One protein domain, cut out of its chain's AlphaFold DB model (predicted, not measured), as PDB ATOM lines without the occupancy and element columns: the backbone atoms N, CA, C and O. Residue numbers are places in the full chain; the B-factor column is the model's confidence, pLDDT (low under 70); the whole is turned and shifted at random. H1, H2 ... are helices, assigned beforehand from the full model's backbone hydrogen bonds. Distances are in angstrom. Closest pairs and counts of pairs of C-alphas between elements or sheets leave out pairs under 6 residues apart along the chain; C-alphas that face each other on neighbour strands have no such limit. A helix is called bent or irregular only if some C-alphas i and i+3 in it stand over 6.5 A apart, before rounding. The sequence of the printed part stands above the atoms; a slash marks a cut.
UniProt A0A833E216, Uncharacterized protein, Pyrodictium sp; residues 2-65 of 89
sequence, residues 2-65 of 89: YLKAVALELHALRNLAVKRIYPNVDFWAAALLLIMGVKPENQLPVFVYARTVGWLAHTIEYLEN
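This is residues 2 to 65 of the 89 residues of an uncharacterized protein of Pyrodictium sp (UniProt A0A833E216). Three helices are laid out as a flat, open zigzag: H1 and H2 stand loosely side by side and run opposite ways, and the long H3 makes a V with H2 at the corner between them. Most of H3 reaches away as an arm, with residues 48 to 65 sticking out free, and residues 14 to 20, of which 14 to 19 belong to H1, stand free as well, at the turn from H1 towards H2. The printed part has 64 residues, with three named helices in the order H1, H2, H3 and no named strand; its class is all helix. The whole is only just extended, close to loose, with a radius of gyration of the C-alphas of 16.4 A and spans of 47 by 32 by 13 A.

H1 covers residues 2 to 19 and begins at C-alpha 2, (605.459, 346.854, 289.940); it is 25.2 A from first to last C-alpha. It has a kink of 42 degrees near residue 13 and is irregular, but only just: C-alphas 15 and 18 are 6.8 A apart. H2 covers residues 25 to 35, from C-alpha 25 at (593.265, 337.853, 290.552), and is 15.6 A long. H3 covers residues 40 to 64, the longest helix with 25 residues and 37.9 A, and ends at C-alpha 64, (580.385, 310.128, 294.061). It has a kink of 35 degrees near residue 52 and is also only just irregular, with C-alphas 41 and 44 at 6.8 A.

H1 and H2 form a helical hairpin, at a shallow tilt of 11 degrees, opposite ways. They only just touch, with 3 pairs of C-alphas within 8 A, and H1 does so with residues 2 to 5 alone. Their closest C-alphas are those of Tyr 2 and Ala 31, 7.1 A apart. H2 and H3 touch at a steep tilt of 46 degrees, opposite ways; the closest C-alphas are those of Leu 33 and Gln 43, 6.8 A apart. H3 touches H2 with residues 40 to 43 alone. H1 and H3 are apart. In H2 every O i to N i+4 pair is within hydrogen-bond range; in H1 it is 12 of 14 and in H3 17 of 21.

The two C-alphas farthest apart are those of Leu 3 and Asn 65, at 48.8 A. Without the stretches that stand free, the body has 39 residues and spans 29 by 20 by 11 A. The links from H1 to H2, with 5 residues, and from H2 to H3, with 4, are both tight. The printed part runs from residue 2 to 65 of a full chain of 89 and has no cut. The mean pLDDT of the printed part is 96.4, and no printed residue is under 70.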
ATOM      1  N   TYR A   2     606.336 346.637 288.779       87.19
ATOM      2  CA  TYR A   2     605.459 346.854 289.940       87.19
ATOM      3  C   TYR A   2     604.791 348.246 290.003       87.19
ATOM      4  O   TYR A   2     603.571 348.339 289.994       87.19
ATOM      5  N   LEU A   3     605.570 349.336 289.941       92.62
ATOM      6  CA  LEU A   3     605.019 350.703 289.992       92.62
ATOM      7  C   LEU A   3     604.031 351.014 288.854       92.62
ATOM      8  O   LEU A   3     603.071 351.751 289.056       92.62
ATOM      9  N   LYS A   4     604.238 350.431 287.664       92.06
ATOM     10  CA  LYS A   4     603.308 350.588 286.534       92.06
ATOM     11  C   LYS A   4     601.987 349.862 286.804       92.06
ATOM     12  O   LYS A   4     600.941 350.405 286.473       92.06
ATOM     13  N   ALA A   5     602.033 348.678 287.421       93.62
ATOM     14  CA  ALA A   5     600.837 347.930 287.807       93.62
ATOM     15  C   ALA A   5     600.019 348.688 288.867       93.62
ATOM     16  O   ALA A   5     598.819 348.851 288.689       93.62
ATOM     17  N   VAL A   6     600.674 349.254 289.889       96.00
ATOM     18  CA  VAL A   6     600.010 350.100 290.903       96.00
ATOM     19  C   VAL A   6     599.369 351.337 290.265       96.00
ATOM     20  O   VAL A   6     598.208 351.642 290.521       96.00
ATOM     21  N   ALA A   7     600.096 352.051 289.399       96.69
ATOM     22  CA  ALA A   7     599.552 353.227 288.721       96.69
ATOM     23  C   ALA A   7     598.328 352.883 287.851       96.69
ATOM     24  O   ALA A   7     597.351 353.634 287.825       96.69
ATOM     25  N   LEU A   8     598.370 351.736 287.164       95.81
ATOM     26  CA  LEU A   8     597.264 351.242 286.350       95.81
ATOM     27  C   LEU A   8     596.063 350.820 287.206       95.81
ATOM     28  O   LEU A   8     594.935 351.147 286.847       95.81
ATOM     29  N   GLU A   9     596.287 350.164 288.346       96.69
ATOM     30  CA  GLU A   9     595.233 349.841 289.313       96.69
ATOM     31  C   GLU A   9     594.551 351.111 289.829       96.69
ATOM     32  O   GLU A   9     593.331 351.218 289.747       96.69
ATOM     33  N   LEU A  10     595.310 352.113 290.278       97.38
ATOM     34  CA  LEU A  10     594.745 353.384 290.750       97.38
ATOM     35  C   LEU A  10     593.924 354.087 289.663       97.38
ATOM     36  O   LEU A  10     592.840 354.612 289.930       97.38
ATOM     37  N   HIS A  11     594.415 354.071 288.422       96.88
ATOM     38  CA  HIS A  11     593.673 354.606 287.287       96.88
ATOM     39  C   HIS A  11     592.384 353.813 287.016       96.88
ATOM     40  O   HIS A  11     591.334 354.415 286.782       96.88
ATOM     41  N   ALA A  12     592.431 352.481 287.079       96.50
ATOM     42  CA  ALA A  12     591.262 351.623 286.910       96.50
ATOM     43  C   ALA A  12     590.231 351.863 288.022       96.50
ATOM     44  O   ALA A  12     589.065 352.095 287.722       96.50
ATOM     45  N   LEU A  13     590.654 351.912 289.287       97.62
ATOM     46  CA  LEU A  13     589.782 352.194 290.429       97.62
ATOM     47  C   LEU A  13     589.079 353.544 290.276       97.62
ATOM     48  O   LEU A  13     587.867 353.630 290.462       97.62
ATOM     49  N   ARG A  14     589.802 354.583 289.847       97.81
ATOM     50  CA  ARG A  14     589.224 355.915 289.627       97.81
ATOM     51  C   ARG A  14     588.096 355.925 288.587       97.81
ATOM     52  O   ARG A  14     587.146 356.683 288.747       97.81
ATOM     53  N   ASN A  15     588.200 355.126 287.525       97.88
ATOM     54  CA  ASN A  15     587.283 355.197 286.379       97.88
ATOM     55  C   ASN A  15     586.231 354.076 286.350       97.88
ATOM     56  O   ASN A  15     585.162 354.244 285.765       97.88
ATOM     57  N   LEU A  16     586.530 352.924 286.952       97.81
ATOM     58  CA  LEU A  16     585.759 351.690 286.794       97.81
ATOM     59  C   LEU A  16     585.072 351.235 288.087       97.81
ATOM     60  O   LEU A  16     584.052 350.545 288.009       97.81
ATOM     61  N   ALA A  17     585.527 351.683 289.263       96.56
ATOM     62  CA  ALA A  17     584.894 351.315 290.534       96.56
ATOM     63  C   ALA A  17     583.441 351.814 290.635       96.56
ATOM     64  O   ALA A  17     582.601 351.143 291.231       96.56
ATOM     65  N   VAL A  18     583.104 352.928 289.968       97.75
ATOM     66  CA  VAL A  18     581.716 353.422 289.851       97.75
ATOM     67  C   VAL A  18     580.784 352.399 289.187       97.75
ATOM     68  O   VAL A  18     579.598 352.341 289.498       97.75
ATOM     69  N   LYS A  19     581.329 351.540 288.316       97.56
ATOM     70  CA  LYS A  19     580.622 350.422 287.672       97.56
ATOM     71  C   LYS A  19     580.812 349.094 288.410       97.56
ATOM     72  O   LYS A  19     580.422 348.056 287.889       97.56
ATOM     73  N   ARG A  20     581.415 349.111 289.605       96.75
ATOM     74  CA  ARG A  20     581.801 347.926 290.390       96.75
ATOM     75  C   ARG A  20     582.754 346.978 289.652       96.75
ATOM     76  O   ARG A  20     582.715 345.771 289.868       96.75
ATOM     77  N   ILE A  21     583.614 347.523 288.797       97.38
ATOM     78  CA  ILE A  21     584.653 346.762 288.103       97.38
ATOM     79  C   ILE A  21     585.983 347.032 288.809       97.38
ATOM     80  O   ILE A  21     586.425 348.177 288.895       97.38
ATOM     81  N   TYR A  22     586.602 345.962 289.301       96.75
ATOM     82  CA  TYR A  22     587.855 345.975 290.055       96.75
ATOM     83  C   TYR A  22     588.866 345.027 289.400       96.75
ATOM     84  O   TYR A  22     588.450 344.111 288.680       96.75
ATOM     85  N   PRO A  23     590.176 345.208 289.638       96.25
ATOM     86  CA  PRO A  23     591.169 344.220 289.240       96.25
ATOM     87  C   PRO A  23     590.822 342.856 289.837       96.25
ATOM     88  O   PRO A  23     590.549 342.736 291.032       96.25
ATOM     89  N   ASN A  24     590.813 341.828 288.996       96.50
ATOM     90  CA  ASN A  24     590.654 340.453 289.445       96.50
ATOM     91  C   ASN A  24     592.026 339.852 289.810       96.50
ATOM     92  O   ASN A  24     593.066 340.514 289.730       96.50
ATOM     93  N   VAL A  25     592.034 338.575 290.193       96.12
ATOM     94  CA  VAL A  25     593.265 337.853 290.552       96.12
ATOM     95  C   VAL A  25     594.300 337.828 289.421       96.12
ATOM     96  O   VAL A  25     595.497 337.897 289.694       96.12
ATOM     97  N   ASP A  26     593.862 337.790 288.159       95.75
ATOM     98  CA  ASP A  26     594.750 337.654 287.000       95.75
ATOM     99  C   ASP A  26     595.649 338.880 286.819       95.75
ATOM    100  O   ASP A  26     596.806 338.739 286.426       95.75
ATOM    101  N   PHE A  27     595.152 340.074 287.164       95.88
ATOM    102  CA  PHE A  27     595.918 341.318 287.069       95.88
ATOM    103  C   PHE A  27     597.222 341.239 287.874       95.88
ATOM    104  O   PHE A  27     598.316 341.479 287.352       95.88
ATOM    105  N   TRP A  28     597.108 340.851 289.144       95.56
ATOM    106  CA  TRP A  28     598.254 340.741 290.040       95.56
ATOM    107  C   TRP A  28     599.039 339.445 289.828       95.56
ATOM    108  O   TRP A  28     600.266 339.468 289.928       95.56
ATOM    109  N   ALA A  29     598.379 338.343 289.461       95.06
ATOM    110  CA  ALA A  29     599.055 337.088 289.135       95.06
ATOM    111  C   ALA A  29     599.993 337.239 287.926       95.06
ATOM    112  O   ALA A  29     601.150 336.824 287.995       95.06
ATOM    113  N   ALA A  30     599.551 337.896 286.850       93.62
ATOM    114  CA  ALA A  30     600.391 338.160 285.683       93.62
ATOM    115  C   ALA A  30     601.588 339.056 286.034       93.62
ATOM    116  O   ALA A  30     602.716 338.793 285.607       93.62
ATOM    117  N   ALA A  31     601.366 340.091 286.854       94.38
ATOM    118  CA  ALA A  31     602.437 340.965 287.321       94.38
ATOM    119  C   ALA A  31     603.472 340.205 288.169       94.38
ATOM    120  O   ALA A  31     604.675 340.377 287.975       94.38
ATOM    121  N   LEU A  32     603.016 339.340 289.075       94.38
ATOM    122  CA  LEU A  32     603.878 338.507 289.908       94.38
ATOM    123  C   LEU A  32     604.706 337.530 289.065       94.38
ATOM    124  O   LEU A  32     605.924 337.481 289.210       94.38
ATOM    125  N   LEU A  33     604.071 336.795 288.150       95.31
ATOM    126  CA  LEU A  33     604.744 335.792 287.319       95.31
ATOM    127  C   LEU A  33     605.817 336.414 286.416       95.31
ATOM    128  O   LEU A  33     606.909 335.861 286.291       95.31
ATOM    129  N   LEU A  34     605.559 337.598 285.859       94.19
ATOM    130  CA  LEU A  34     606.573 338.359 285.123       94.19
ATOM    131  C   LEU A  34     607.752 338.778 286.015       94.19
ATOM    132  O   LEU A  34     608.898 338.691 285.578       94.19
ATOM    133  N   ILE A  35     607.502 339.217 287.258       94.00
ATOM    134  CA  ILE A  35     608.572 339.547 288.223       94.00
ATOM    135  C   ILE A  35     609.400 338.298 288.554       94.00
ATOM    136  O   ILE A  35     610.616 338.392 288.692       94.00
ATOM    137  N   MET A  36     608.761 337.128 288.619       94.94
ATOM    138  CA  MET A  36     609.415 335.831 288.820       94.94
ATOM    139  C   MET A  36     610.150 335.307 287.572       94.94
ATOM    140  O   MET A  36     610.713 334.216 287.612       94.94
ATOM    141  N   GLY A  37     610.153 336.051 286.461       95.81
ATOM    142  CA  GLY A  37     610.836 335.664 285.223       95.81
ATOM    143  C   GLY A  37     610.068 334.664 284.355       95.81
ATOM    144  O   GLY A  37     610.610 334.160 283.369       95.81
ATOM    145  N   VAL A  38     608.802 334.381 284.672       96.50
ATOM    146  CA  VAL A  38     607.936 333.562 283.819       96.50
ATOM    147  C   VAL A  38     607.546 334.382 282.596       96.50
ATOM    148  O   VAL A  38     606.924 335.442 282.705       96.50
ATOM    149  N   LYS A  39     607.904 333.878 281.414       96.38
ATOM    150  CA  LYS A  39     607.545 334.514 280.144       96.38
ATOM    151  C   LYS A  39     606.017 334.578 279.974       96.38
ATOM    152  O   LYS A  39     605.345 333.645 280.421       96.38
ATOM    153  N   PRO A  40     605.454 335.621 279.331       93.38
ATOM    154  CA  PRO A  40     604.009 335.754 279.116       93.38
ATOM    155  C   PRO A  40     603.336 334.490 278.562       93.38
ATOM    156  O   PRO A  40     602.306 334.061 279.075       93.38
ATOM    157  N   GLU A  41     603.961 333.841 277.578       96.19
ATOM    158  CA  GLU A  41     603.480 332.606 276.954       96.19
ATOM    159  C   GLU A  41     603.399 331.411 277.924       96.19
ATOM    160  O   GLU A  41     602.624 330.482 277.704       96.19
ATOM    161  N   ASN A  42     604.141 331.459 279.034       97.19
ATOM    162  CA  ASN A  42     604.196 330.408 280.049       97.19
ATOM    163  C   ASN A  42     603.286 330.672 281.262       97.19
ATOM    164  O   ASN A  42     603.160 329.804 282.124       97.19
ATOM    165  N   GLN A  43     602.612 331.822 281.342       95.94
ATOM    166  CA  GLN A  43     601.724 332.127 282.473       95.94
ATOM    167  C   GLN A  43     600.474 331.245 282.495       95.94
ATOM    168  O   GLN A  43     600.066 330.770 283.556       95.94
ATOM    169  N   LEU A  44     599.894 330.976 281.321       95.81
ATOM    170  CA  LEU A  44     598.742 330.085 281.203       95.81
ATOM    171  C   LEU A  44     599.085 328.643 281.636       95.81
ATOM    172  O   LEU A  44     598.343 328.094 282.450       95.81
ATOM    173  N   PRO A  45     600.210 328.037 281.203       97.44
ATOM    174  CA  PRO A  45     600.675 326.765 281.756       97.44
ATOM    175  C   PRO A  45     600.789 326.732 283.288       97.44
ATOM    176  O   PRO A  45     600.357 325.759 283.904       97.44
ATOM    177  N   VAL A  46     601.301 327.796 283.923       96.94
ATOM    178  CA  VAL A  46     601.384 327.878 285.397       96.94
ATOM    179  C   VAL A  46     599.993 327.876 286.037       96.94
ATOM    180  O   VAL A  46     599.759 327.161 287.013       96.94
ATOM    181  N   PHE A  47     599.043 328.623 285.467       96.44
ATOM    182  CA  PHE A  47     597.649 328.595 285.914       96.44
ATOM    183  C   PHE A  47     597.041 327.189 285.797       96.44
ATOM    184  O   PHE A  47     596.414 326.717 286.745       96.44
ATOM    185  N   VAL A  48     597.238 326.513 284.660       97.69
ATOM    186  CA  VAL A  48     596.711 325.161 284.404       97.69
ATOM    187  C   VAL A  48     597.296 324.148 285.388       97.69
ATOM    188  O   VAL A  48     596.554 323.333 285.944       97.69
ATOM    189  N   TYR A  49     598.599 324.238 285.665       97.50
ATOM    190  CA  TYR A  49     599.269 323.393 286.651       97.50
ATOM    191  C   TYR A  49     598.606 323.509 288.029       97.50
ATOM    192  O   TYR A  49     598.194 322.504 288.607       97.50
ATOM    193  N   ALA A  50     598.397 324.736 288.517       96.88
ATOM    194  CA  ALA A  50     597.704 324.960 289.784       96.88
ATOM    195  C   ALA A  50     596.238 324.485 289.746       96.88
ATOM    196  O   ALA A  50     595.733 323.921 290.718       96.88
ATOM    197  N   ARG A  51     595.536 324.687 288.621       98.06
ATOM    198  CA  ARG A  51     594.103 324.375 288.496       98.06
ATOM    199  C   ARG A  51     593.803 322.881 288.395       98.06
ATOM    200  O   ARG A  51     592.698 322.475 288.747       98.06
ATOM    201  N   THR A  52     594.781 322.070 287.995       98.56
ATOM    202  CA  THR A  52     594.630 320.613 287.864       98.56
ATOM    203  C   THR A  52     594.175 319.966 289.173       98.56
ATOM    204  O   THR A  52     593.308 319.099 289.146       98.56
ATOM    205  N   VAL A  53     594.656 320.444 290.328       98.50
ATOM    206  CA  VAL A  53     594.205 319.953 291.644       98.50
ATOM    207  C   VAL A  53     592.701 320.169 291.837       98.50
ATOM    208  O   VAL A  53     591.990 319.246 292.223       98.50
ATOM    209  N   GLY A  54     592.197 321.364 291.517       98.44
ATOM    210  CA  GLY A  54     590.771 321.682 291.627       98.44
ATOM    211  C   GLY A  54     589.911 320.902 290.632       98.44
ATOM    212  O   GLY A  54     588.840 320.426 290.991       98.44
ATOM    213  N   TRP A  55     590.386 320.723 289.395       98.62
ATOM    214  CA  TRP A  55     589.680 319.907 288.402       98.62
ATOM    215  C   TRP A  55     589.571 318.447 288.830       98.62
ATOM    216  O   TRP A  55     588.500 317.859 288.703       98.62
ATOM    217  N   LEU A  56     590.648 317.875 289.372       98.62
ATOM    218  CA  LEU A  56     590.633 316.512 289.895       98.62
ATOM    219  C   LEU A  56     589.694 316.393 291.096       98.62
ATOM    220  O   LEU A  56     588.869 315.485 291.115       98.62
ATOM    221  N   ALA A  57     589.757 317.332 292.044       98.69
ATOM    222  CA  ALA A  57     588.872 317.348 293.206       98.69
ATOM    223  C   ALA A  57     587.390 317.393 292.800       98.69
ATOM    224  O   ALA A  57     586.620 316.537 293.222       98.69
ATOM    225  N   HIS A  58     587.007 318.317 291.910       98.38
ATOM    226  CA  HIS A  58     585.631 318.391 291.411       98.38
ATOM    227  C   HIS A  58     585.224 317.163 290.597       98.38
ATOM    228  O   HIS A  58     584.067 316.765 290.635       98.38
ATOM    229  N   THR A  59     586.151 316.547 289.860       98.19
ATOM    230  CA  THR A  59     585.858 315.308 289.126       98.19
ATOM    231  C   THR A  59     585.550 314.170 290.094       98.19
ATOM    232  O   THR A  59     584.571 313.459 289.897       98.19
ATOM    233  N   ILE A  60     586.351 314.014 291.151       98.44
ATOM    234  CA  ILE A  60     586.132 312.999 292.189       98.44
ATOM    235  C   ILE A  60     584.797 313.249 292.900       98.44
ATOM    236  O   ILE A  60     583.974 312.342 292.951       98.44
ATOM    237  N   GLU A  61     584.552 314.483 293.348       98.44
ATOM    238  CA  GLU A  61     583.292 314.905 293.979       98.44
ATOM    239  C   GLU A  61     582.079 314.608 293.081       98.44
ATOM    240  O   GLU A  61     581.066 314.077 293.532       98.44
ATOM    241  N   TYR A  62     582.188 314.885 291.780       98.44
ATOM    242  CA  TYR A  62     581.114 314.608 290.830       98.44
ATOM    243  C   TYR A  62     580.838 313.110 290.662       98.44
ATOM    244  O   TYR A  62     579.687 312.706 290.492       98.44
ATOM    245  N   LEU A  63     581.883 312.279 290.701       97.75
ATOM    246  CA  LEU A  63     581.765 310.836 290.507       97.75
ATOM    247  C   LEU A  63     581.067 310.126 291.676       97.75
ATOM    248  O   LEU A  63     580.464 309.078 291.444       97.75
ATOM    249  N   GLU A  64     581.075 310.695 292.889       98.06
ATOM    250  CA  GLU A  64     580.385 310.128 294.061       98.06
ATOM    251  C   GLU A  64     578.859 310.042 293.878       98.06
ATOM    252  O   GLU A  64     578.222 309.112 294.373       98.06
ATOM    253  N   ASN A  65     578.266 310.976 293.130       96.94
ATOM    254  CA  ASN A  65     576.842 310.971 292.784       96.94
ATOM    255  C   ASN A  65     576.632 311.395 291.323       96.94
ATOM    256  O   ASN A  65     575.961 312.382 291.006       96.94
TER     257      ASN A  65